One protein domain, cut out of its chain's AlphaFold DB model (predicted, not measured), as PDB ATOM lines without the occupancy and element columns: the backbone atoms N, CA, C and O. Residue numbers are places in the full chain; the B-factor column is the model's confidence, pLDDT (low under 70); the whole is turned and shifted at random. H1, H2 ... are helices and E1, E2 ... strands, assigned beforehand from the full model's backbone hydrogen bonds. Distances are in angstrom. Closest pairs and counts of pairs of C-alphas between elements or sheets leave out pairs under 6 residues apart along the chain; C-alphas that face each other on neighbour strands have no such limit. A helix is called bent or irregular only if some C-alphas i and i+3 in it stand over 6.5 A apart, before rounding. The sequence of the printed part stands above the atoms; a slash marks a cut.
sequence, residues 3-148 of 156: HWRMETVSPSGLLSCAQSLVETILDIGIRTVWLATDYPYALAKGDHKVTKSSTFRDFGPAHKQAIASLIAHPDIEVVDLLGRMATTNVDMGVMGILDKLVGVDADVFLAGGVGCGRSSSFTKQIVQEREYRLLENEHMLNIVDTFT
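This is residues 3 to 148 of the 156 residues of an uncharacterized protein of Cylindrobasidium torrendii FP15055 ss-10 (UniProt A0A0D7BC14). Four parallel strands stand in a thin middle layer, as two separate pairs, E2 with E1 and E3 with E4, and the first printed residues run between E1 and E3. H1 and H2 lie side by side over one face of this layer, H4 and H5 over the other, and the short H3 sits beyond E2 near H4. The printed part has 146 residues, with five named helices and four named strands in the order H1 E1 H2 E2 H3 H4 E3 H5 E4. The class is mixed, helices and strands. The whole is compact, with a radius of gyration of the C-alphas of 14.8 A and spans of 44 by 33 by 29 A.

H1, residues 11 to 27, begins with C-alpha 11 at (9.292, 0.614, -9.346) and is 25.3 A long; it is irregular, with C-alphas 12 and 15 7.2 A apart. E1 follows at residues 32 to 37, 15.7 A long, and then H2 at 61 to 71, 15.2 A. E2 is residues 77 to 79, and H3 residues 81 to 85. H4, residues 92 to 105, measures 20.0 A; E3, residues 108 to 112, 13.5 A; H5, residues 121 to 135, 21.2 A. E4, residues 143 to 147, is 12.9 A long and ends with C-alpha 147 at (-1.247, -11.129, -5.076).

E1 and E2 are parallel neighbours at 44 degrees, with N 33 and O 77 2.8 A apart, within hydrogen-bond range. E3 and E4 are parallel neighbours at 25 degrees, with N 109 and O 143 at 2.8 A. E1, H2, E2 and E3, H5, E4 are strand-helix-strand units, two parallel neighbour strands with a helix between, each with a right-handed crossover. E1 and E3 are near each other. H1 and H2 touch, closest at the C-alphas of Leu 15 and Ala 66, 5.0 A, with a shallow tilt of 9 degrees, the same way. The closest C-alphas of H1 and E4, Leu 21 and Phe 147, are 5.7 A apart. H4 touches H5 with residues 100 to 105 alone, closest at the C-alphas of Val 104 and Ile 126, 5.4 A; the tilt of 33 degrees is only just shallow, the same way. H3 and H4 only just touch, with 3 pairs of C-alphas within 8 A, the closest being Leu 81 and Met 95 at 7.3 A. H1 and H5 are apart. Every O i to N i+4 pair is within range in H3, H4 and H5; in H1 11 of 13 are, in H2 6 of 7.

The two C-alphas farthest apart, those of Pro 61 and Asn 137, are 44.8 A apart. The printed part has no cut. The one long link, E1 to H2, is residues 38 to 60, with no named element. The mean pLDDT of the printed part is 85.6, and residues 42 to 55, 82 to 83 and 85 to 88 are under 70.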
ATOM      1  N   HIS A   3       6.672 -16.814  -4.399       94.75
ATOM      2  CA  HIS A   3       7.548 -16.534  -5.530       94.75
ATOM      3  C   HIS A   3       7.267 -15.132  -6.084       94.75
ATOM      4  O   HIS A   3       6.224 -14.882  -6.696       94.75
ATOM      5  N   TRP A   4       8.220 -14.213  -5.905       93.62
ATOM      6  CA  TRP A   4       8.093 -12.826  -6.338       93.62
ATOM      7  C   TRP A   4       9.232 -12.394  -7.265       93.62
ATOM      8  O   TRP A   4      10.351 -12.122  -6.841       93.62
ATOM      9  N   ARG A   5       8.924 -12.301  -8.559       91.06
ATOM     10  CA  ARG A   5       9.864 -11.913  -9.618       91.06
ATOM     11  C   ARG A   5       9.795 -10.398  -9.853       91.06
ATOM     12  O   ARG A   5       9.005  -9.923 -10.678       91.06
ATOM     13  N   MET A   6      10.564  -9.647  -9.068       91.38
ATOM     14  CA  MET A   6      10.518  -8.187  -8.974       91.38
ATOM     15  C   MET A   6      11.093  -7.490 -10.211       91.38
ATOM     16  O   MET A   6      10.648  -6.390 -10.517       91.38
ATOM     17  N   GLU A   7      11.974  -8.130 -10.993       88.31
ATOM     18  CA  GLU A   7      12.581  -7.522 -12.197       88.31
ATOM     19  C   GLU A   7      11.555  -7.214 -13.316       88.31
ATOM     20  O   GLU A   7      11.889  -6.631 -14.343       88.31
ATOM     21  N   THR A   8      10.296  -7.631 -13.145       87.75
ATOM     22  CA  THR A   8       9.160  -7.314 -14.037       87.75
ATOM     23  C   THR A   8       8.199  -6.264 -13.503       87.75
ATOM     24  O   THR A   8       7.258  -5.903 -14.208       87.75
ATOM     25  N   VAL A   9       8.370  -5.823 -12.262       92.00
ATOM     26  CA  VAL A   9       7.421  -4.938 -11.594       92.00
ATOM     27  C   VAL A   9       7.885  -3.496 -11.756       92.00
ATOM     28  O   VAL A   9       9.062  -3.192 -11.583       92.00
ATOM     29  N   SER A  10       6.957  -2.593 -12.084       92.31
ATOM     30  CA  SER A  10       7.269  -1.161 -12.118       92.31
ATOM     31  C   SER A  10       7.749  -0.703 -10.736       92.31
ATOM     32  O   SER A  10       7.063  -0.995  -9.751       92.31
ATOM     33  N   PRO A  11       8.835   0.087 -10.627       92.62
ATOM     34  CA  PRO A  11       9.292   0.614  -9.346       92.62
ATOM     35  C   PRO A  11       8.202   1.334  -8.541       92.62
ATOM     36  O   PRO A  11       8.168   1.214  -7.320       92.62
ATOM     37  N   SER A  12       7.276   2.029  -9.211       92.69
ATOM     38  CA  SER A  12       6.147   2.713  -8.562       92.69
ATOM     39  C   SER A  12       5.100   1.768  -7.959       92.69
ATOM     40  O   SER A  12       4.378   2.174  -7.056       92.69
ATOM     41  N   GLY A  13       5.015   0.521  -8.434       92.69
ATOM     42  CA  GLY A  13       4.064  -0.487  -7.953       92.69
ATOM     43  C   GLY A  13       4.625  -1.423  -6.882       92.69
ATOM     44  O   GLY A  13       3.879  -2.175  -6.270       92.69
ATOM     45  N   LEU A  14       5.934  -1.399  -6.625       94.25
ATOM     46  CA  LEU A  14       6.571  -2.354  -5.712       94.25
ATOM     47  C   LEU A  14       6.044  -2.269  -4.278       94.25
ATOM     48  O   LEU A  14       5.855  -3.303  -3.641       94.25
ATOM     49  N   LEU A  15       5.796  -1.057  -3.777       94.19
ATOM     50  CA  LEU A  15       5.287  -0.867  -2.419       94.19
ATOM     51  C   LEU A  15       3.849  -1.380  -2.277       94.19
ATOM     52  O   LEU A  15       3.567  -2.110  -1.331       94.19
ATOM     53  N   SER A  16       2.966  -1.059  -3.227       95.25
ATOM     54  CA  SER A  16       1.581  -1.541  -3.192       95.25
ATOM     55  C   SER A  16       1.505  -3.060  -3.350       95.25
ATOM     56  O   SER A  16       0.692  -3.705  -2.697       95.25
ATOM     57  N   CYS A  17       2.400  -3.654  -4.141       96.81
ATOM     58  CA  CYS A  17       2.558  -5.103  -4.214       96.81
ATOM     59  C   CYS A  17       3.036  -5.725  -2.900       96.81
ATOM     60  O   CYS A  17       2.540  -6.781  -2.517       96.81
ATOM     61  N   ALA A  18       3.981  -5.085  -2.204       96.00
ATOM     62  CA  ALA A  18       4.454  -5.565  -0.909       96.00
ATOM     63  C   ALA A  18       3.342  -5.534   0.147       96.00
ATOM     64  O   ALA A  18       3.202  -6.482   0.912       96.00
ATOM     65  N   GLN A  19       2.541  -4.465   0.163       95.62
ATOM     66  CA  GLN A  19       1.400  -4.317   1.069       95.62
ATOM     67  C   GLN A  19       0.359  -5.409   0.830       95.62
ATOM     68  O   GLN A  19       0.027  -6.135   1.761       95.62
ATOM     69  N   SER A  20      -0.063  -5.609  -0.421       96.12
ATOM     70  CA  SER A  20      -1.007  -6.681  -0.750       96.12
ATOM     71  C   SER A  20      -0.464  -8.070  -0.459       96.12
ATOM     72  O   SER A  20      -1.221  -8.938  -0.040       96.12
ATOM     73  N   LEU A  21       0.837  -8.299  -0.650       96.31
ATOM     74  CA  LEU A  21       1.457  -9.564  -0.270       96.31
ATOM     75  C   LEU A  21       1.370  -9.795   1.247       96.31
ATOM     76  O   LEU A  21       0.996 -10.888   1.660       96.31
ATOM     77  N   VAL A  22       1.690  -8.787   2.064       96.00
ATOM     78  CA  VAL A  22       1.579  -8.864   3.532       96.00
ATOM     79  C   VAL A  22       0.133  -9.125   3.955       96.00
ATOM     80  O   VAL A  22      -0.100 -10.050   4.723       96.00
ATOM     81  N   GLU A  23      -0.831  -8.378   3.419       94.75
ATOM     82  CA  GLU A  23      -2.263  -8.585   3.685       94.75
ATOM     83  C   GLU A  23      -2.686 -10.014   3.333       94.75
ATOM     84  O   GLU A  23      -3.204 -10.729   4.185       94.75
ATOM     85  N   THR A  24      -2.343 -10.474   2.124       94.88
ATOM     86  CA  THR A  24      -2.648 -11.839   1.669       94.88
ATOM     87  C   THR A  24      -2.073 -12.879   2.626       94.88
ATOM     88  O   THR A  24      -2.774 -13.817   2.978       94.88
ATOM     89  N   ILE A  25      -0.816 -12.719   3.062       94.75
ATOM     90  CA  ILE A  25      -0.137 -13.619   4.008       94.75
ATOM     91  C   ILE A  25      -0.881 -13.695   5.351       94.75
ATOM     92  O   ILE A  25      -1.066 -14.791   5.889       94.75
ATOM     93  N   LEU A  26      -1.294 -12.550   5.891       94.25
ATOM     94  CA  LEU A  26      -1.976 -12.476   7.181       94.25
ATOM     95  C   LEU A  26      -3.398 -13.045   7.102       94.25
ATOM     96  O   LEU A  26      -3.795 -13.790   7.997       94.25
ATOM     97  N   ASP A  27      -4.123 -12.766   6.019       93.75
ATOM     98  CA  ASP A  27      -5.503 -13.218   5.810       93.75
ATOM     99  C   ASP A  27      -5.606 -14.745   5.704       93.75
ATOM    100  O   ASP A  27      -6.523 -15.352   6.258       93.75
ATOM    101  N   ILE A  28      -4.634 -15.393   5.054       91.31
ATOM    102  CA  ILE A  28      -4.557 -16.863   4.982       91.31
ATOM    103  C   ILE A  28      -3.953 -17.498   6.246       91.31
ATOM    104  O   ILE A  28      -3.874 -18.724   6.343       91.31
ATOM    105  N   GLY A  29      -3.500 -16.690   7.210       92.12
ATOM    106  CA  GLY A  29      -3.006 -17.149   8.507       92.12
ATOM    107  C   GLY A  29      -1.623 -17.807   8.493       92.12
ATOM    108  O   GLY A  29      -1.302 -18.540   9.433       92.12
ATOM    109  N   ILE A  30      -0.785 -17.566   7.474       90.81
ATOM    110  CA  ILE A  30       0.592 -18.086   7.461       90.81
ATOM    111  C   ILE A  30       1.546 -17.121   8.173       90.81
ATOM    112  O   ILE A  30       1.463 -15.908   8.015       90.81
ATOM    113  N   ARG A  31       2.481 -17.669   8.954       91.44
ATOM    114  CA  ARG A  31       3.477 -16.878   9.704       91.44
ATOM    115  C   ARG A  31       4.898 -17.048   9.194       91.44
ATOM    116  O   ARG A  31       5.692 -16.130   9.320       91.44
ATOM    117  N   THR A  32       5.218 -18.192   8.596       94.06
ATOM    118  CA  THR A  32       6.551 -18.466   8.052       94.06
ATOM    119  C   THR A  32       6.480 -18.510   6.533       94.06
ATOM    120  O   THR A  32       5.722 -19.285   5.946       94.06
ATOM    121  N   VAL A  33       7.285 -17.676   5.882       94.19
ATOM    122  CA  VAL A  33       7.260 -17.475   4.435       94.19
ATOM    123  C   VAL A  33       8.624 -17.791   3.855       94.19
ATOM    124  O   VAL A  33       9.580 -17.044   4.037       94.19
ATOM    125  N   TRP A  34       8.700 -18.874   3.083       94.19
ATOM    126  CA  TRP A  34       9.811 -19.052   2.154       94.19
ATOM    127  C   TRP A  34       9.676 -18.059   1.005       94.19
ATOM    128  O   TRP A  34       8.706 -18.152   0.246       94.19
ATOM    129  N   LEU A  35      10.621 -17.130   0.877       92.62
ATOM    130  CA  LEU A  35      10.620 -16.127  -0.183       92.62
ATOM    131  C   LEU A  35      11.629 -16.504  -1.275       92.62
ATOM    132  O   LEU A  35      12.839 -16.427  -1.075       92.62
ATOM    133  N   ALA A  36      11.124 -16.862  -2.452       91.81
ATOM    134  CA  ALA A  36      11.924 -16.962  -3.667       91.81
ATOM    135  C   ALA A  36      11.740 -15.690  -4.493       91.81
ATOM    136  O   ALA A  36      10.634 -15.367  -4.931       91.81
ATOM    137  N   THR A  37      12.823 -14.953  -4.708       89.88
ATOM    138  CA  THR A  37      12.810 -13.721  -5.498       89.88
ATOM    139  C   THR A  37      14.132 -13.539  -6.228       89.88
ATOM    140  O   THR A  37      15.180 -14.014  -5.791       89.88
ATOM    141  N   ASP A  38      14.062 -12.843  -7.357       86.69
ATOM    142  CA  ASP A  38      15.215 -12.387  -8.124       86.69
ATOM    143  C   ASP A  38      15.969 -11.237  -7.430       86.69
ATOM    144  O   ASP A  38      17.133 -11.000  -7.761       86.69
ATOM    145  N   TYR A  39      15.359 -10.546  -6.459       86.00
ATOM    146  CA  TYR A  39      16.008  -9.474  -5.705       86.00
ATOM    147  C   TYR A  39      17.157 -10.008  -4.827       86.00
ATOM    148  O   TYR A  39      16.974 -10.972  -4.077       86.00
ATOM    149  N   PRO A  40      18.348  -9.382  -4.861       76.69
ATOM    150  CA  PRO A  40      19.489  -9.806  -4.057       76.69
ATOM    151  C   PRO A  40      19.377  -9.268  -2.622       76.69
ATOM    152  O   PRO A  40      20.051  -8.309  -2.244       76.69
ATOM    153  N   TYR A  41      18.518  -9.880  -1.808       70.94
ATOM    154  CA  TYR A  41      18.518  -9.690  -0.356       70.94
ATOM    155  C   TYR A  41      19.238 -10.854   0.326       70.94
ATOM    156  O   TYR A  41      19.170 -12.001  -0.121       70.94
ATOM    157  N   ALA A  42      19.917 -10.547   1.425       62.34
ATOM    158  CA  ALA A  42      20.483 -11.538   2.324       62.34
ATOM    159  C   ALA A  42      19.740 -11.450   3.659       62.34
ATOM    160  O   ALA A  42      19.746 -10.400   4.301       62.34
ATOM    161  N   LEU A  43      19.090 -12.544   4.069       60.47
ATOM    162  CA  LEU A  43      18.578 -12.693   5.439       60.47
ATOM    163  C   LEU A  43      19.694 -13.061   6.420       60.47
ATOM    164  O   LEU A  43      19.608 -12.766   7.611       60.47
ATOM    165  N   ALA A  44      20.756 -13.696   5.918       54.22
ATOM    166  CA  ALA A  44      21.938 -14.000   6.703       54.22
ATOM    167  C   ALA A  44      22.626 -12.696   7.140       54.22
ATOM    168  O   ALA A  44      22.965 -11.846   6.316       54.22
ATOM    169  N   LYS A  45      22.857 -12.546   8.450       47.09
ATOM    170  CA  LYS A  45      23.669 -11.457   9.002       47.09
ATOM    171  C   LYS A  45      25.106 -11.593   8.491       47.09
ATOM    172  O   LYS A  45      25.856 -12.442   8.959       47.09
ATOM    173  N   GLY A  46      25.481 -10.748   7.542       48.31
ATOM    174  CA  GLY A  46      26.833 -10.651   7.005       48.31
ATOM    175  C   GLY A  46      26.827  -9.881   5.690       48.31
ATOM    176  O   GLY A  46      25.917 -10.041   4.888       48.31
ATOM    177  N   ASP A  47      27.851  -9.060   5.460       43.19
ATOM    178  CA  ASP A  47      27.990  -8.124   4.326       43.19
ATOM    179  C   ASP A  47      28.175  -8.795   2.944       43.19
ATOM    180  O   ASP A  47      28.716  -8.224   1.994       43.19
ATOM    181  N   HIS A  48      27.748 -10.047   2.804       52.09
ATOM    182  CA  HIS A  48      27.924 -10.813   1.586       52.09
ATOM    183  C   HIS A  48      26.807 -10.453   0.607       52.09
ATOM    184  O   HIS A  48      25.651 -10.836   0.778       52.09
ATOM    185  N   LYS A  49      27.166  -9.717  -0.451       54.16
ATOM    186  CA  LYS A  49      26.309  -9.526  -1.625       54.16
ATOM    187  C   LYS A  49      26.049 -10.888  -2.265       54.16
ATOM    188  O   LYS A  49      26.896 -11.389  -2.998       54.16
ATOM    189  N   VAL A  50      24.891 -11.482  -1.993       61.84
ATOM    190  CA  VAL A  50      24.478 -12.705  -2.683       61.84
ATOM    191  C   VAL A  50      23.696 -12.332  -3.933       61.84
ATOM    192  O   VAL A  50      22.650 -11.690  -3.873       61.84
ATOM    193  N   THR A  51      24.226 -12.720  -5.088       60.84
ATOM    194  CA  THR A  51      23.544 -12.570  -6.371       60.84
ATOM    195  C   THR A  51      22.569 -13.733  -6.541       60.84
ATOM    196  O   THR A  51      22.997 -14.859  -6.760       60.84
ATOM    197  N   LYS A  52      21.260 -13.466  -6.428       65.56
ATOM    198  CA  LYS A  52      20.197 -14.465  -6.661       65.56
ATOM    199  C   LYS A  52      19.703 -14.520  -8.112       65.56
ATOM    200  O   LYS A  52      19.035 -15.469  -8.504       65.56
ATOM    201  N   SER A  53      20.058 -13.522  -8.918       61.66
ATOM    202  CA  SER A  53      19.778 -13.470 -10.351       61.66
ATOM    203  C   SER A  53      20.918 -12.761 -11.079       61.66
ATOM    204  O   SER A  53      21.341 -11.677 -10.682       61.66
ATOM    205  N   SER A  54      21.419 -13.356 -12.163       60.41
ATOM    206  CA  SER A  54      22.455 -12.754 -13.017       60.41
ATOM    207  C   SER A  54      21.906 -11.685 -13.974       60.41
ATOM    208  O   SER A  54      22.671 -10.860 -14.497       60.41
ATOM    209  N   THR A  55      20.588 -11.698 -14.205       61.69
ATOM    210  CA  THR A  55      19.887 -10.794 -15.126       61.69
ATOM    211  C   THR A  55      19.351  -9.557 -14.433       61.69
ATOM    212  O   THR A  55      19.245  -8.510 -15.072       61.69
ATOM    213  N   PHE A  56      19.066  -9.637 -13.133       72.81
ATOM    214  CA  PHE A  56      18.473  -8.516 -12.430       72.81
ATOM    215  C   PHE A  56      19.530  -7.516 -11.951       72.81
ATOM    216  O   PHE A  56      20.142  -7.662 -10.893       72.81
ATOM    217  N   ARG A  57      19.769  -6.497 -12.779       72.00
ATOM    218  CA  ARG A  57      20.827  -5.495 -12.566       72.00
ATOM    219  C   ARG A  57      20.306  -4.104 -12.220       72.00
ATOM    220  O   ARG A  57      21.094  -3.269 -11.793       72.00
ATOM    221  N   ASP A  58      19.008  -3.874 -12.392       77.44
ATOM    222  CA  ASP A  58      18.363  -2.573 -12.206       77.44
ATOM    223  C   ASP A  58      17.396  -2.606 -11.016       77.44
ATOM    224  O   ASP A  58      16.174  -2.602 -11.158       77.44
ATOM    225  N   PHE A  59      17.958  -2.721  -9.812       82.75
ATOM    226  CA  PHE A  59      17.212  -2.622  -8.560       82.75
ATOM    227  C   PHE A  59      17.598  -1.345  -7.809       82.75
ATOM    228  O   PHE A  59      18.726  -0.863  -7.879       82.75
ATOM    229  N   GLY A  60      16.650  -0.803  -7.047       87.31
ATOM    230  CA  GLY A  60      16.777   0.524  -6.440       87.31
ATOM    231  C   GLY A  60      16.009   0.676  -5.126       87.31
ATOM    232  O   GLY A  60      15.546  -0.320  -4.562       87.31
ATOM    233  N   PRO A  61      15.839   1.916  -4.633       90.75
ATOM    234  CA  PRO A  61      15.207   2.193  -3.341       90.75
ATOM    235  C   PRO A  61      13.815   1.575  -3.179       90.75
ATOM    236  O   PRO A  61      13.521   1.027  -2.121       90.75
ATOM    237  N   ALA A  62      12.998   1.577  -4.237       91.50
ATOM    238  CA  ALA A  62      11.661   0.985  -4.208       91.50
ATOM    239  C   ALA A  62      11.683  -0.533  -3.938       91.50
ATOM    240  O   ALA A  62      10.883  -1.036  -3.154       91.50
ATOM    241  N   HIS A  63      12.650  -1.256  -4.511       92.25
ATOM    242  CA  HIS A  63      12.828  -2.690  -4.267       92.25
ATOM    243  C   HIS A  63      13.242  -2.959  -2.822       92.25
ATOM    244  O   HIS A  63      12.682  -3.827  -2.156       92.25
ATOM    245  N   LYS A  64      14.192  -2.159  -2.317       90.38
ATOM    246  CA  LYS A  64      14.637  -2.238  -0.924       90.38
ATOM    247  C   LYS A  64      13.479  -1.991   0.038       90.38
ATOM    248  O   LYS A  64      13.344  -2.718   1.013       90.38
ATOM    249  N   GLN A  65      12.655  -0.981  -0.233       92.56
ATOM    250  CA  GLN A  65      11.505  -0.644   0.600       92.56
ATOM    251  C   GLN A  65      10.461  -1.767   0.608       92.56
ATOM    252  O   GLN A  65      10.017  -2.158   1.681       92.56
ATOM    253  N   ALA A  66      10.129  -2.316  -0.562       94.06
ATOM    254  CA  ALA A  66       9.173  -3.413  -0.702       94.06
ATOM    255  C   ALA A  66       9.610  -4.690   0.036       94.06
ATOM    256  O   ALA A  66       8.815  -5.344   0.706       94.06
ATOM    257  N   ILE A  67      10.894  -5.036  -0.039       92.31
ATOM    258  CA  ILE A  67      11.434  -6.188   0.688       92.31
ATOM    259  C   ILE A  67      11.523  -5.900   2.190       92.31
ATOM    260  O   ILE A  67      11.202  -6.767   3.001       92.31
ATOM    261  N   ALA A  68      11.892  -4.677   2.579       91.75
ATOM    262  CA  ALA A  68      11.941  -4.281   3.982       91.75
ATOM    263  C   ALA A  68      10.564  -4.337   4.657       91.75
ATOM    264  O   ALA A  68      10.494  -4.782   5.797       91.75
ATOM    265  N   SER A  69       9.476  -3.953   3.976       92.12
ATOM    266  CA  SER A  69       8.124  -4.054   4.548       92.12
ATOM    267  C   SER A  69       7.694  -5.491   4.825       92.12
ATOM    268  O   SER A  69       6.922  -5.712   5.749       92.12
ATOM    269  N   LEU A  70       8.208  -6.458   4.059       91.94
ATOM    270  CA  LEU A  70       7.943  -7.874   4.293       91.94
ATOM    271  C   LEU A  70       8.831  -8.435   5.415       91.94
ATOM    272  O   LEU A  70       8.327  -9.042   6.350       91.94
ATOM    273  N   ILE A  71      10.149  -8.209   5.349       90.69
ATOM    274  CA  ILE A  71      11.120  -8.766   6.312       90.69
ATOM    275  C   ILE A  71      10.959  -8.166   7.712       90.69
ATOM    276  O   ILE A  71      11.190  -8.852   8.702       90.69
ATOM    277  N   ALA A  72      10.611  -6.882   7.812       91.12
ATOM    278  CA  ALA A  72      10.459  -6.202   9.096       91.12
ATOM    279  C   ALA A  72       9.069  -6.397   9.725       91.12
ATOM    280  O   ALA A  72       8.814  -5.840  10.794       91.12
ATOM    281  N   HIS A  73       8.164  -7.132   9.071       95.25
ATOM    282  CA  HIS A  73       6.820  -7.336   9.593       95.25
ATOM    283  C   HIS A  73       6.864  -8.235  10.846       95.25
ATOM    284  O   HIS A  73       7.411  -9.334  10.780       95.25
ATOM    285  N   PRO A  74       6.285  -7.817  11.988       94.81
ATOM    286  CA  PRO A  74       6.452  -8.523  13.263       94.81
ATOM    287  C   PRO A  74       5.816  -9.919  13.288       94.81
ATOM    288  O   PRO A  74       6.297 -10.797  14.001       94.81
ATOM    289  N   ASP A  75       4.759 -10.127  12.501       95.88
ATOM    290  CA  ASP A  75       4.017 -11.394  12.460       95.88
ATOM    291  C   ASP A  75       4.466 -12.348  11.340       95.88
ATOM    292  O   ASP A  75       3.921 -13.448  11.223       95.88
ATOM    293  N   ILE A  76       5.437 -11.938  10.509       94.62
ATOM    294  CA  ILE A  76       5.904 -12.720   9.357       94.62
ATOM    295  C   ILE A  76       7.394 -13.015   9.511       94.62
ATOM    296  O   ILE A  76       8.249 -12.138   9.430       94.62
ATOM    297  N   GLU A  77       7.718 -14.291   9.657       93.31
ATOM    298  CA  GLU A  77       9.075 -14.801   9.560       93.31
ATOM    299  C   GLU A  77       9.398 -15.116   8.095       93.31
ATOM    300  O   GLU A  77       8.935 -16.109   7.529       93.31
ATOM    301  N   VAL A  78      10.219 -14.276   7.470       90.94
ATOM    302  CA  VAL A  78      10.753 -14.565   6.137       90.94
ATOM    303  C   VAL A  78      11.954 -15.494   6.274       90.94
ATOM    304  O   VAL A  78      12.903 -15.190   6.995       90.94
ATOM    305  N   VAL A  79      11.939 -16.603   5.538       88.88
ATOM    306  CA  VAL A  79      13.048 -17.554   5.437       88.88
ATOM    307  C   VAL A  79      13.481 -17.716   3.984       88.88
ATOM    308  O   VAL A  79      12.690 -17.580   3.049       88.88
ATOM    309  N   ASP A  80      14.758 -18.014   3.788       81.38
ATOM    310  CA  ASP A  80      15.321 -18.393   2.499       81.38
ATOM    311  C   ASP A  80      16.416 -19.449   2.685       81.38
ATOM    312  O   ASP A  80      16.848 -19.752   3.804       81.38
ATOM    313  N   LEU A  81      16.869 -20.028   1.571       73.62
ATOM    314  CA  LEU A  81      17.885 -21.075   1.602       73.62
ATOM    315  C   LEU A  81      19.195 -20.605   2.248       73.62
ATOM    316  O   LEU A  81      19.794 -21.338   3.030       73.62
ATOM    317  N   LEU A  82      19.638 -19.388   1.935       69.75
ATOM    318  CA  LEU A  82      20.928 -18.861   2.386       69.75
ATOM    319  C   LEU A  82      20.938 -18.618   3.896       69.75
ATOM    320  O   LEU A  82      21.897 -18.976   4.577       69.75
ATOM    321  N   GLY A  83      19.852 -18.055   4.425       68.12
ATOM    322  CA  GLY A  83      19.635 -17.866   5.851       68.12
ATOM    323  C   GLY A  83      19.594 -19.194   6.601       68.12
ATOM    324  O   GLY A  83      20.136 -19.281   7.699       68.12
ATOM    325  N   ARG A  84      19.029 -20.249   5.996       71.75
ATOM    326  CA  ARG A  84      18.965 -21.582   6.615       71.75
ATOM    327  C   ARG A  84      20.259 -22.381   6.525       71.75
ATOM    328  O   ARG A  84      20.605 -23.065   7.480       71.75
ATOM    329  N   MET A  85      20.969 -22.321   5.401       69.50
ATOM    330  CA  MET A  85      22.202 -23.087   5.210       69.50
ATOM    331  C   MET A  85      23.449 -22.373   5.754       69.50
ATOM    332  O   MET A  85      24.519 -22.977   5.772       69.50
ATOM    333  N   ALA A  86      23.337 -21.102   6.161       68.38
ATOM    334  CA  ALA A  86      24.454 -20.267   6.614       68.38
ATOM    335  C   ALA A  86      25.653 -20.262   5.640       68.38
ATOM    336  O   ALA A  86      26.805 -20.111   6.043       68.38
ATOM    337  N   THR A  87      25.381 -20.428   4.342       65.75
ATOM    338  CA  THR A  87      26.381 -20.413   3.269       65.75
ATOM    339  C   THR A  87      25.941 -19.466   2.168       65.75
ATOM    340  O   THR A  87      24.753 -19.304   1.893       65.75
ATOM    341  N   THR A  88      26.923 -18.848   1.525       65.38
ATOM    342  CA  THR A  88      26.742 -17.976   0.362       65.38
ATOM    343  C   THR A  88      27.274 -18.599  -0.925       65.38
ATOM    344  O   THR A  88      27.178 -17.982  -1.982       65.38
ATOM    345  N   ASN A  89      27.833 -19.811  -0.849       70.19
ATOM    346  CA  ASN A  89      28.481 -20.490  -1.968       70.19
ATOM    347  C   ASN A  89      27.616 -21.648  -2.480       70.19
ATOM    348  O   ASN A  89      28.000 -22.815  -2.408       70.19
ATOM    349  N   VAL A  90      26.407 -21.316  -2.930       74.44
ATOM    350  CA  VAL A  90      25.494 -22.255  -3.588       74.44
ATOM    351  C   VAL A  90      25.266 -21.758  -5.005       74.44
ATOM    352  O   VAL A  90      25.021 -20.572  -5.220       74.44
ATOM    353  N   ASP A  91      25.365 -22.664  -5.974       83.38
ATOM    354  CA  ASP A  91      25.077 -22.359  -7.371       83.38
ATOM    355  C   ASP A  91      23.636 -21.841  -7.534       83.38
ATOM    356  O   ASP A  91      22.694 -22.406  -6.976       83.38
ATOM    357  N   MET A  92      23.448 -20.776  -8.319       79.69
ATOM    358  CA  MET A  92      22.127 -20.162  -8.524       79.69
ATOM    359  C   MET A  92      21.122 -21.136  -9.158       79.69
ATOM    360  O   MET A  92      19.930 -21.074  -8.858       79.69
ATOM    361  N   GLY A  93      21.580 -22.046 -10.023       84.81
ATOM    362  CA  GLY A  93      20.745 -23.097 -10.597       84.81
ATOM    363  C   GLY A  93      20.264 -24.076  -9.529       84.81
ATOM    364  O   GLY A  93      19.076 -24.393  -9.483       84.81
ATOM    365  N   VAL A  94      21.153 -24.487  -8.621       85.81
ATOM    366  CA  VAL A  94      20.803 -25.317  -7.455       85.81
ATOM    367  C   VAL A  94      19.822 -24.592  -6.535       85.81
ATOM    368  O   VAL A  94      18.820 -25.186  -6.141       85.81
ATOM    369  N   MET A  95      20.046 -23.306  -6.244       84.62
ATOM    370  CA  MET A  95      19.102 -22.496  -5.464       84.62
ATOM    371  C   MET A  95      17.713 -22.480  -6.108       84.62
ATOM    372  O   MET A  95      16.722 -22.740  -5.435       84.62
ATOM    373  N   GLY A  96      17.645 -22.263  -7.425       88.38
ATOM    374  CA  GLY A  96      16.386 -22.276  -8.162       88.38
ATOM    375  C   GLY A  96      15.690 -23.643  -8.157       88.38
ATOM    376  O   GLY A  96      14.464 -23.701  -8.137       88.38
ATOM    377  N   ILE A  97      16.432 -24.753  -8.160       91.06
ATOM    378  CA  ILE A  97      15.844 -26.097  -8.018       91.06
ATOM    379  C   ILE A  97      15.269 -26.283  -6.610       91.06
ATOM    380  O   ILE A  97      14.146 -26.759  -6.472       91.06
ATOM    381  N   LEU A  98      16.003 -25.874  -5.575       90.44
ATOM    382  CA  LEU A  98      15.553 -25.984  -4.187       90.44
ATOM    383  C   LEU A  98      14.321 -25.117  -3.919       90.44
ATOM    384  O   LEU A  98      13.369 -25.595  -3.309       90.44
ATOM    385  N   ASP A  99      14.291 -23.894  -4.449       91.44
ATOM    386  CA  ASP A  99      13.108 -23.037  -4.397       91.44
ATOM    387  C   ASP A  99      11.896 -23.721  -5.056       91.44
ATOM    388  O   ASP A  99      10.787 -23.645  -4.533       91.44
ATOM    389  N   LYS A 100      12.074 -24.448  -6.170       93.94
ATOM    390  CA  LYS A 100      10.968 -25.219  -6.765       93.94
ATOM    391  C   LYS A 100      10.497 -26.341  -5.860       93.94
ATOM    392  O   LYS A 100       9.293 -26.467  -5.694       93.94
ATOM    393  N   LEU A 101      11.405 -27.122  -5.277       93.88
ATOM    394  CA  LEU A 101      11.031 -28.215  -4.373       93.88
ATOM    395  C   LEU A 101      10.226 -27.689  -3.180       93.88
ATOM    396  O   LEU A 101       9.139 -28.190  -2.909       93.88
ATOM    397  N   VAL A 102      10.682 -26.600  -2.552       93.19
ATOM    398  CA  VAL A 102       9.921 -25.945  -1.476       93.19
ATOM    399  C   VAL A 102       8.565 -25.442  -1.979       93.19
ATOM    400  O   VAL A 102       7.566 -25.559  -1.275       93.19
ATOM    401  N   GLY A 103       8.499 -24.892  -3.192       94.31
ATOM    402  CA  GLY A 103       7.251 -24.414  -3.784       94.31
ATOM    403  C   GLY A 103       6.262 -25.535  -4.089       94.31
ATOM    404  O   GLY A 103       5.060 -25.343  -3.931       94.31
ATOM    405  N   VAL A 104       6.758 -26.701  -4.496       94.81
ATOM    406  CA  VAL A 104       5.955 -27.898  -4.754       94.81
ATOM    407  C   VAL A 104       5.401 -28.467  -3.450       94.81
ATOM    408  O   VAL A 104       4.208 -28.741  -3.391       94.81
ATOM    409  N   ASP A 105       6.214 -28.544  -2.398       92.44
ATOM    410  CA  ASP A 105       5.825 -29.163  -1.123       92.44
ATOM    411  C   ASP A 105       5.070 -28.218  -0.167       92.44
ATOM    412  O   ASP A 105       4.491 -28.665   0.819       92.44
ATOM    413  N   ALA A 106       5.071 -26.901  -0.406       92.75
ATOM    414  CA  ALA A 106       4.432 -25.951   0.505       92.75
ATOM    415  C   ALA A 106       2.903 -26.125   0.572       92.75
ATOM    416  O   ALA A 106       2.240 -26.282  -0.448       92.75
ATOM    417  N   ASP A 107       2.300 -25.944   1.744       91.94
ATOM    418  CA  ASP A 107       0.835 -25.925   1.869       91.94
ATOM    419  C   ASP A 107       0.185 -24.846   0.989       91.94
ATOM    420  O   ASP A 107      -0.795 -25.093   0.280       91.94
ATOM    421  N   VAL A 108       0.805 -23.663   0.979       93.81
ATOM    422  CA  VAL A 108       0.398 -22.505   0.181       93.81
ATOM    423  C   VAL A 108       1.518 -22.087  -0.763       93.81
ATOM    424  O   VAL A 108       2.667 -21.931  -0.339       93.81
ATOM    425  N   PHE A 109       1.181 -21.820  -2.019       95.44
ATOM    426  CA  PHE A 109       2.048 -21.221  -3.022       95.44
ATOM    427  C   PHE A 109       1.431 -19.914  -3.543       95.44
ATOM    428  O   PHE A 109       0.407 -19.929  -4.221       95.44
ATOM    429  N   LEU A 110       2.071 -18.784  -3.231       95.56
ATOM    430  CA  LEU A 110       1.674 -17.455  -3.698       95.56
ATOM    431  C   LEU A 110       2.638 -16.959  -4.775       95.56
ATOM    432  O   LEU A 110       3.857 -17.000  -4.591       95.56
ATOM    433  N   ALA A 111       2.109 -16.428  -5.873       95.44
ATOM    434  CA  ALA A 111       2.906 -15.797  -6.922       95.44
ATOM    435  C   ALA A 111       2.462 -14.354  -7.207       95.44
ATOM    436  O   ALA A 111       1.313 -13.984  -6.998       95.44
ATOM    437  N   GLY A 112       3.368 -13.523  -7.724       94.56
ATOM    438  CA  GLY A 112       2.997 -12.179  -8.180       94.56
ATOM    439  C   GLY A 112       2.017 -12.233  -9.360       94.56
ATOM    440  O   GLY A 112       2.361 -12.758 -10.425       94.56
ATOM    441  N   GLY A 113       0.817 -11.682  -9.172       92.94
ATOM    442  CA  GLY A 113      -0.228 -11.540 -10.185       92.94
ATOM    443  C   GLY A 113       0.003 -10.347 -11.116       92.94
ATOM    444  O   GLY A 113       1.084  -9.752 -11.147       92.94
ATOM    445  N   VAL A 114      -1.020  -9.975 -11.892       91.75
ATOM    446  CA  VAL A 114      -0.948  -8.837 -12.827       91.75
ATOM    447  C   VAL A 114      -0.514  -7.574 -12.079       91.75
ATOM    448  O   VAL A 114      -1.148  -7.177 -11.110       91.75
ATOM    449  N   GLY A 115       0.582  -6.950 -12.520       93.06
ATOM    450  CA  GLY A 115       1.145  -5.746 -11.896       93.06
ATOM    451  C   GLY A 115       2.123  -6.004 -10.745       93.06
ATOM    452  O   GLY A 115       2.942  -5.132 -10.477       93.06
ATOM    453  N   CYS A 116       2.118  -7.194 -10.132       95.00
ATOM    454  CA  CYS A 116       3.053  -7.584  -9.064       95.00
ATOM    455  C   CYS A 116       4.016  -8.703  -9.440       95.00
ATOM    456  O   CYS A 116       4.874  -9.084  -8.649       95.00
ATOM    457  N   GLY A 117       3.932  -9.218 -10.656       90.06
ATOM    458  CA  GLY A 117       4.877 -10.183 -11.177       90.06
ATOM    459  C   GLY A 117       4.471 -10.646 -12.563       90.06
ATOM    460  O   GLY A 117       3.616 -10.057 -13.227       90.06
ATOM    461  N   ARG A 118       5.103 -11.730 -13.004       83.75
ATOM    462  CA  ARG A 118       4.674 -12.472 -14.187       83.75
ATOM    463  C   ARG A 118       4.582 -13.955 -13.870       83.75
ATOM    464  O   ARG A 118       5.413 -14.489 -13.133       83.75
ATOM    465  N   SER A 119       3.658 -14.642 -14.538       80.06
ATOM    466  CA  SER A 119       3.685 -16.102 -14.621       80.06
ATOM    467  C   SER A 119       4.895 -16.536 -15.454       80.06
ATOM    468  O   SER A 119       4.899 -16.486 -16.685       80.06
ATOM    469  N   SER A 120       5.976 -16.885 -14.761       84.44
ATOM    470  CA  SER A 120       7.225 -17.355 -15.361       84.44
ATOM    471  C   SER A 120       7.191 -18.869 -15.599       84.44
ATOM    472  O   SER A 120       6.358 -19.572 -15.029       84.44
ATOM    473  N   SER A 121       8.127 -19.396 -16.395       90.69
ATOM    474  CA  SER A 121       8.328 -20.851 -16.505       90.69
ATOM    475  C   SER A 121       8.588 -21.499 -15.142       90.69
ATOM    476  O   SER A 121       8.115 -22.602 -14.901       90.69
ATOM    477  N   PHE A 122       9.264 -20.788 -14.237       92.06
ATOM    478  CA  PHE A 122       9.483 -21.211 -12.858       92.06
ATOM    479  C   PHE A 122       8.160 -21.419 -12.110       92.06
ATOM    480  O   PHE A 122       7.911 -22.503 -11.593       92.06
ATOM    481  N   THR A 123       7.281 -20.411 -12.124       92.62
ATOM    482  CA  THR A 123       5.950 -20.484 -11.498       92.62
ATOM    483  C   THR A 123       5.121 -21.618 -12.099       92.62
ATOM    484  O   THR A 123       4.524 -22.395 -11.365       92.62
ATOM    485  N   LYS A 124       5.111 -21.739 -13.434       94.06
ATOM    486  CA  LYS A 124       4.330 -22.763 -14.145       94.06
ATOM    487  C   LYS A 124       4.767 -24.180 -13.792       94.06
ATOM    488  O   LYS A 124       3.911 -25.025 -13.590       94.06
ATOM    489  N   GLN A 125       6.075 -24.420 -13.692       95.94
ATOM    490  CA  GLN A 125       6.603 -25.732 -13.315       95.94
ATOM    491  C   GLN A 125       6.179 -26.131 -11.898       95.94
ATOM    492  O   GLN A 125       5.814 -27.280 -11.692       95.94
ATOM    493  N   ILE A 126       6.174 -25.190 -10.948       95.31
ATOM    494  CA  ILE A 126       5.690 -25.464  -9.587       95.31
ATOM    495  C   ILE A 126       4.200 -25.803  -9.605       95.31
ATOM    496  O   ILE A 126       3.808 -26.823  -9.057       95.31
ATOM    497  N   VAL A 127       3.374 -24.972 -10.247       93.75
ATOM    498  CA  VAL A 127       1.918 -25.197 -10.303       93.75
ATOM    499  C   VAL A 127       1.595 -26.540 -10.959       93.75
ATOM    500  O   VAL A 127       0.832 -27.313 -10.393       93.75
ATOM    501  N   GLN A 128       2.235 -26.852 -12.087       94.69
ATOM    502  CA  GLN A 128       2.038 -28.114 -12.800       94.69
ATOM    503  C   GLN A 128       2.403 -29.338 -11.944       94.69
ATOM    504  O   GLN A 128       1.688 -30.336 -11.952       94.69
ATOM    505  N   GLU A 129       3.503 -29.277 -11.197       94.88
ATOM    506  CA  GLU A 129       3.923 -30.389 -10.338       94.88
ATOM    507  C   GLU A 129       2.985 -30.571  -9.133       94.88
ATOM    508  O   GLU A 129       2.656 -31.693  -8.755       94.88
ATOM    509  N   ARG A 130       2.485 -29.472  -8.555       93.94
ATOM    510  CA  ARG A 130       1.473 -29.524  -7.487       93.94
ATOM    511  C   ARG A 130       0.164 -30.145  -7.974       93.94
ATOM    512  O   ARG A 130      -0.438 -30.943  -7.263       93.94
ATOM    513  N   GLU A 131      -0.260 -29.807  -9.192       92.06
ATOM    514  CA  GLU A 131      -1.417 -30.432  -9.841       92.06
ATOM    515  C   GLU A 131      -1.211 -31.943 -10.013       92.06
ATOM    516  O   GLU A 131      -2.123 -32.714  -9.727       92.06
ATOM    517  N   TYR A 132      -0.012 -32.383 -10.411       91.19
ATOM    518  CA  TYR A 132       0.310 -33.807 -10.529       91.19
ATOM    519  C   TYR A 132       0.220 -34.543  -9.184       91.19
ATOM    520  O   TYR A 132      -0.416 -35.592  -9.096       91.19
ATOM    521  N   ARG A 133       0.769 -33.971  -8.108       88.75
ATOM    522  CA  ARG A 133       0.730 -34.581  -6.766       88.75
ATOM    523  C   ARG A 133      -0.673 -34.700  -6.182       88.75
ATOM    524  O   ARG A 133      -0.979 -35.686  -5.516       88.75
ATOM    525  N   LEU A 134      -1.550 -33.743  -6.489       85.38
ATOM    526  CA  LEU A 134      -2.966 -33.876  -6.156       85.38
ATOM    527  C   LEU A 134      -3.621 -35.072  -6.857       85.38
ATOM    528  O   LEU A 134      -4.444 -35.754  -6.252       85.38
ATOM    529  N   LEU A 135      -3.270 -35.332  -8.121       87.44
ATOM    530  CA  LEU A 135      -3.792 -36.481  -8.870       87.44
ATOM    531  C   LEU A 135      -3.266 -37.815  -8.317       87.44
ATOM    532  O   LEU A 135      -3.994 -38.805  -8.334       87.44
ATOM    533  N   GLU A 136      -2.044 -37.828  -7.787       87.25
ATOM    534  CA  GLU A 136      -1.424 -38.974  -7.097       87.25
ATOM    535  C   GLU A 136      -1.956 -39.177  -5.661       87.25
ATOM    536  O   GLU A 136      -1.526 -40.090  -4.957       87.25
ATOM    537  N   ASN A 137      -2.947 -38.381  -5.233       72.38
ATOM    538  CA  ASN A 137      -3.587 -38.471  -3.919       72.38
ATOM    539  C   ASN A 137      -2.626 -38.172  -2.746       72.38
ATOM    540  O   ASN A 137      -2.819 -38.660  -1.628       72.38
ATOM    541  N   GLU A 138      -1.593 -37.354  -2.981       76.19
ATOM    542  CA  GLU A 138      -0.778 -36.810  -1.895       76.19
ATOM    543  C   GLU A 138      -1.616 -35.835  -1.053       76.19
ATOM    544  O   GLU A 138      -2.277 -34.927  -1.563       76.19
ATOM    545  N   HIS A 139      -1.585 -36.010   0.271       73.44
ATOM    546  CA  HIS A 139      -2.270 -35.115   1.199       73.44
ATOM    547  C   HIS A 139      -1.501 -33.793   1.324       73.44
ATOM    548  O   HIS A 139      -0.616 -33.658   2.166       73.44
ATOM    549  N   MET A 140      -1.869 -32.806   0.507       77.75
ATOM    550  CA  MET A 140      -1.390 -31.424   0.588       77.75
ATOM    551  C   MET A 140      -2.575 -30.450   0.544       77.75
ATOM    552  O   MET A 140      -3.543 -30.690  -0.175       77.75
ATOM    553  N   LEU A 141      -2.508 -29.329   1.276       79.81
ATOM    554  CA  LEU A 141      -3.571 -28.304   1.246       79.81
ATOM    555  C   LEU A 141      -3.774 -27.699  -0.160       79.81
ATOM    556  O   LEU A 141      -4.855 -27.206  -0.466       79.81
ATOM    557  N   ASN A 142      -2.731 -27.743  -0.996       83.38
ATOM    558  CA  ASN A 142      -2.639 -27.197  -2.351       83.38
ATOM    559  C   ASN A 142      -3.347 -25.854  -2.586       83.38
ATOM    560  O   ASN A 142      -4.133 -25.699  -3.521       83.38
ATOM    561  N   ILE A 143      -3.024 -24.846  -1.783       86.31
ATOM    562  CA  ILE A 143      -3.506 -23.488  -2.045       86.31
ATOM    563  C   ILE A 143      -2.541 -22.834  -3.037       86.31
ATOM    564  O   ILE A 143      -1.357 -22.679  -2.737       86.31
ATOM    565  N   VAL A 144      -3.028 -22.485  -4.228       86.56
ATOM    566  CA  VAL A 144      -2.278 -21.759  -5.264       86.56
ATOM    567  C   VAL A 144      -3.011 -20.455  -5.542       86.56
ATOM    568  O   VAL A 144      -4.144 -20.487  -6.014       86.56
ATOM    569  N   ASP A 145      -2.372 -19.322  -5.258       89.75
ATOM    570  CA  ASP A 145      -2.999 -18.007  -5.424       89.75
ATOM    571  C   ASP A 145      -1.993 -16.936  -5.877       89.75
ATOM    572  O   ASP A 145      -0.780 -17.171  -5.982       89.75
ATOM    573  N   THR A 146      -2.495 -15.743  -6.181       91.81
ATOM    574  CA  THR A 146      -1.693 -14.598  -6.592       91.81
ATOM    575  C   THR A 146      -2.039 -13.333  -5.825       91.81
ATOM    576  O   THR A 146      -3.196 -13.088  -5.513       91.81
ATOM    577  N   PHE A 147      -1.039 -12.480  -5.601       93.12
ATOM    578  CA  PHE A 147      -1.247 -11.129  -5.076       93.12
ATOM    579  C   PHE A 147      -1.115 -10.094  -6.198       93.12
ATOM    580  O   PHE A 147      -0.221 -10.179  -7.045       93.12
ATOM    581  N   THR A 148      -2.005  -9.107  -6.210       93.00
ATOM    582  CA  THR A 148      -2.028  -7.987  -7.168       93.00
ATOM    583  C   THR A 148      -1.809  -6.664  -6.436       93.00
ATOM    584  O   THR A 148      -1.875  -6.660  -5.211       93.00
TER     585      THR A 148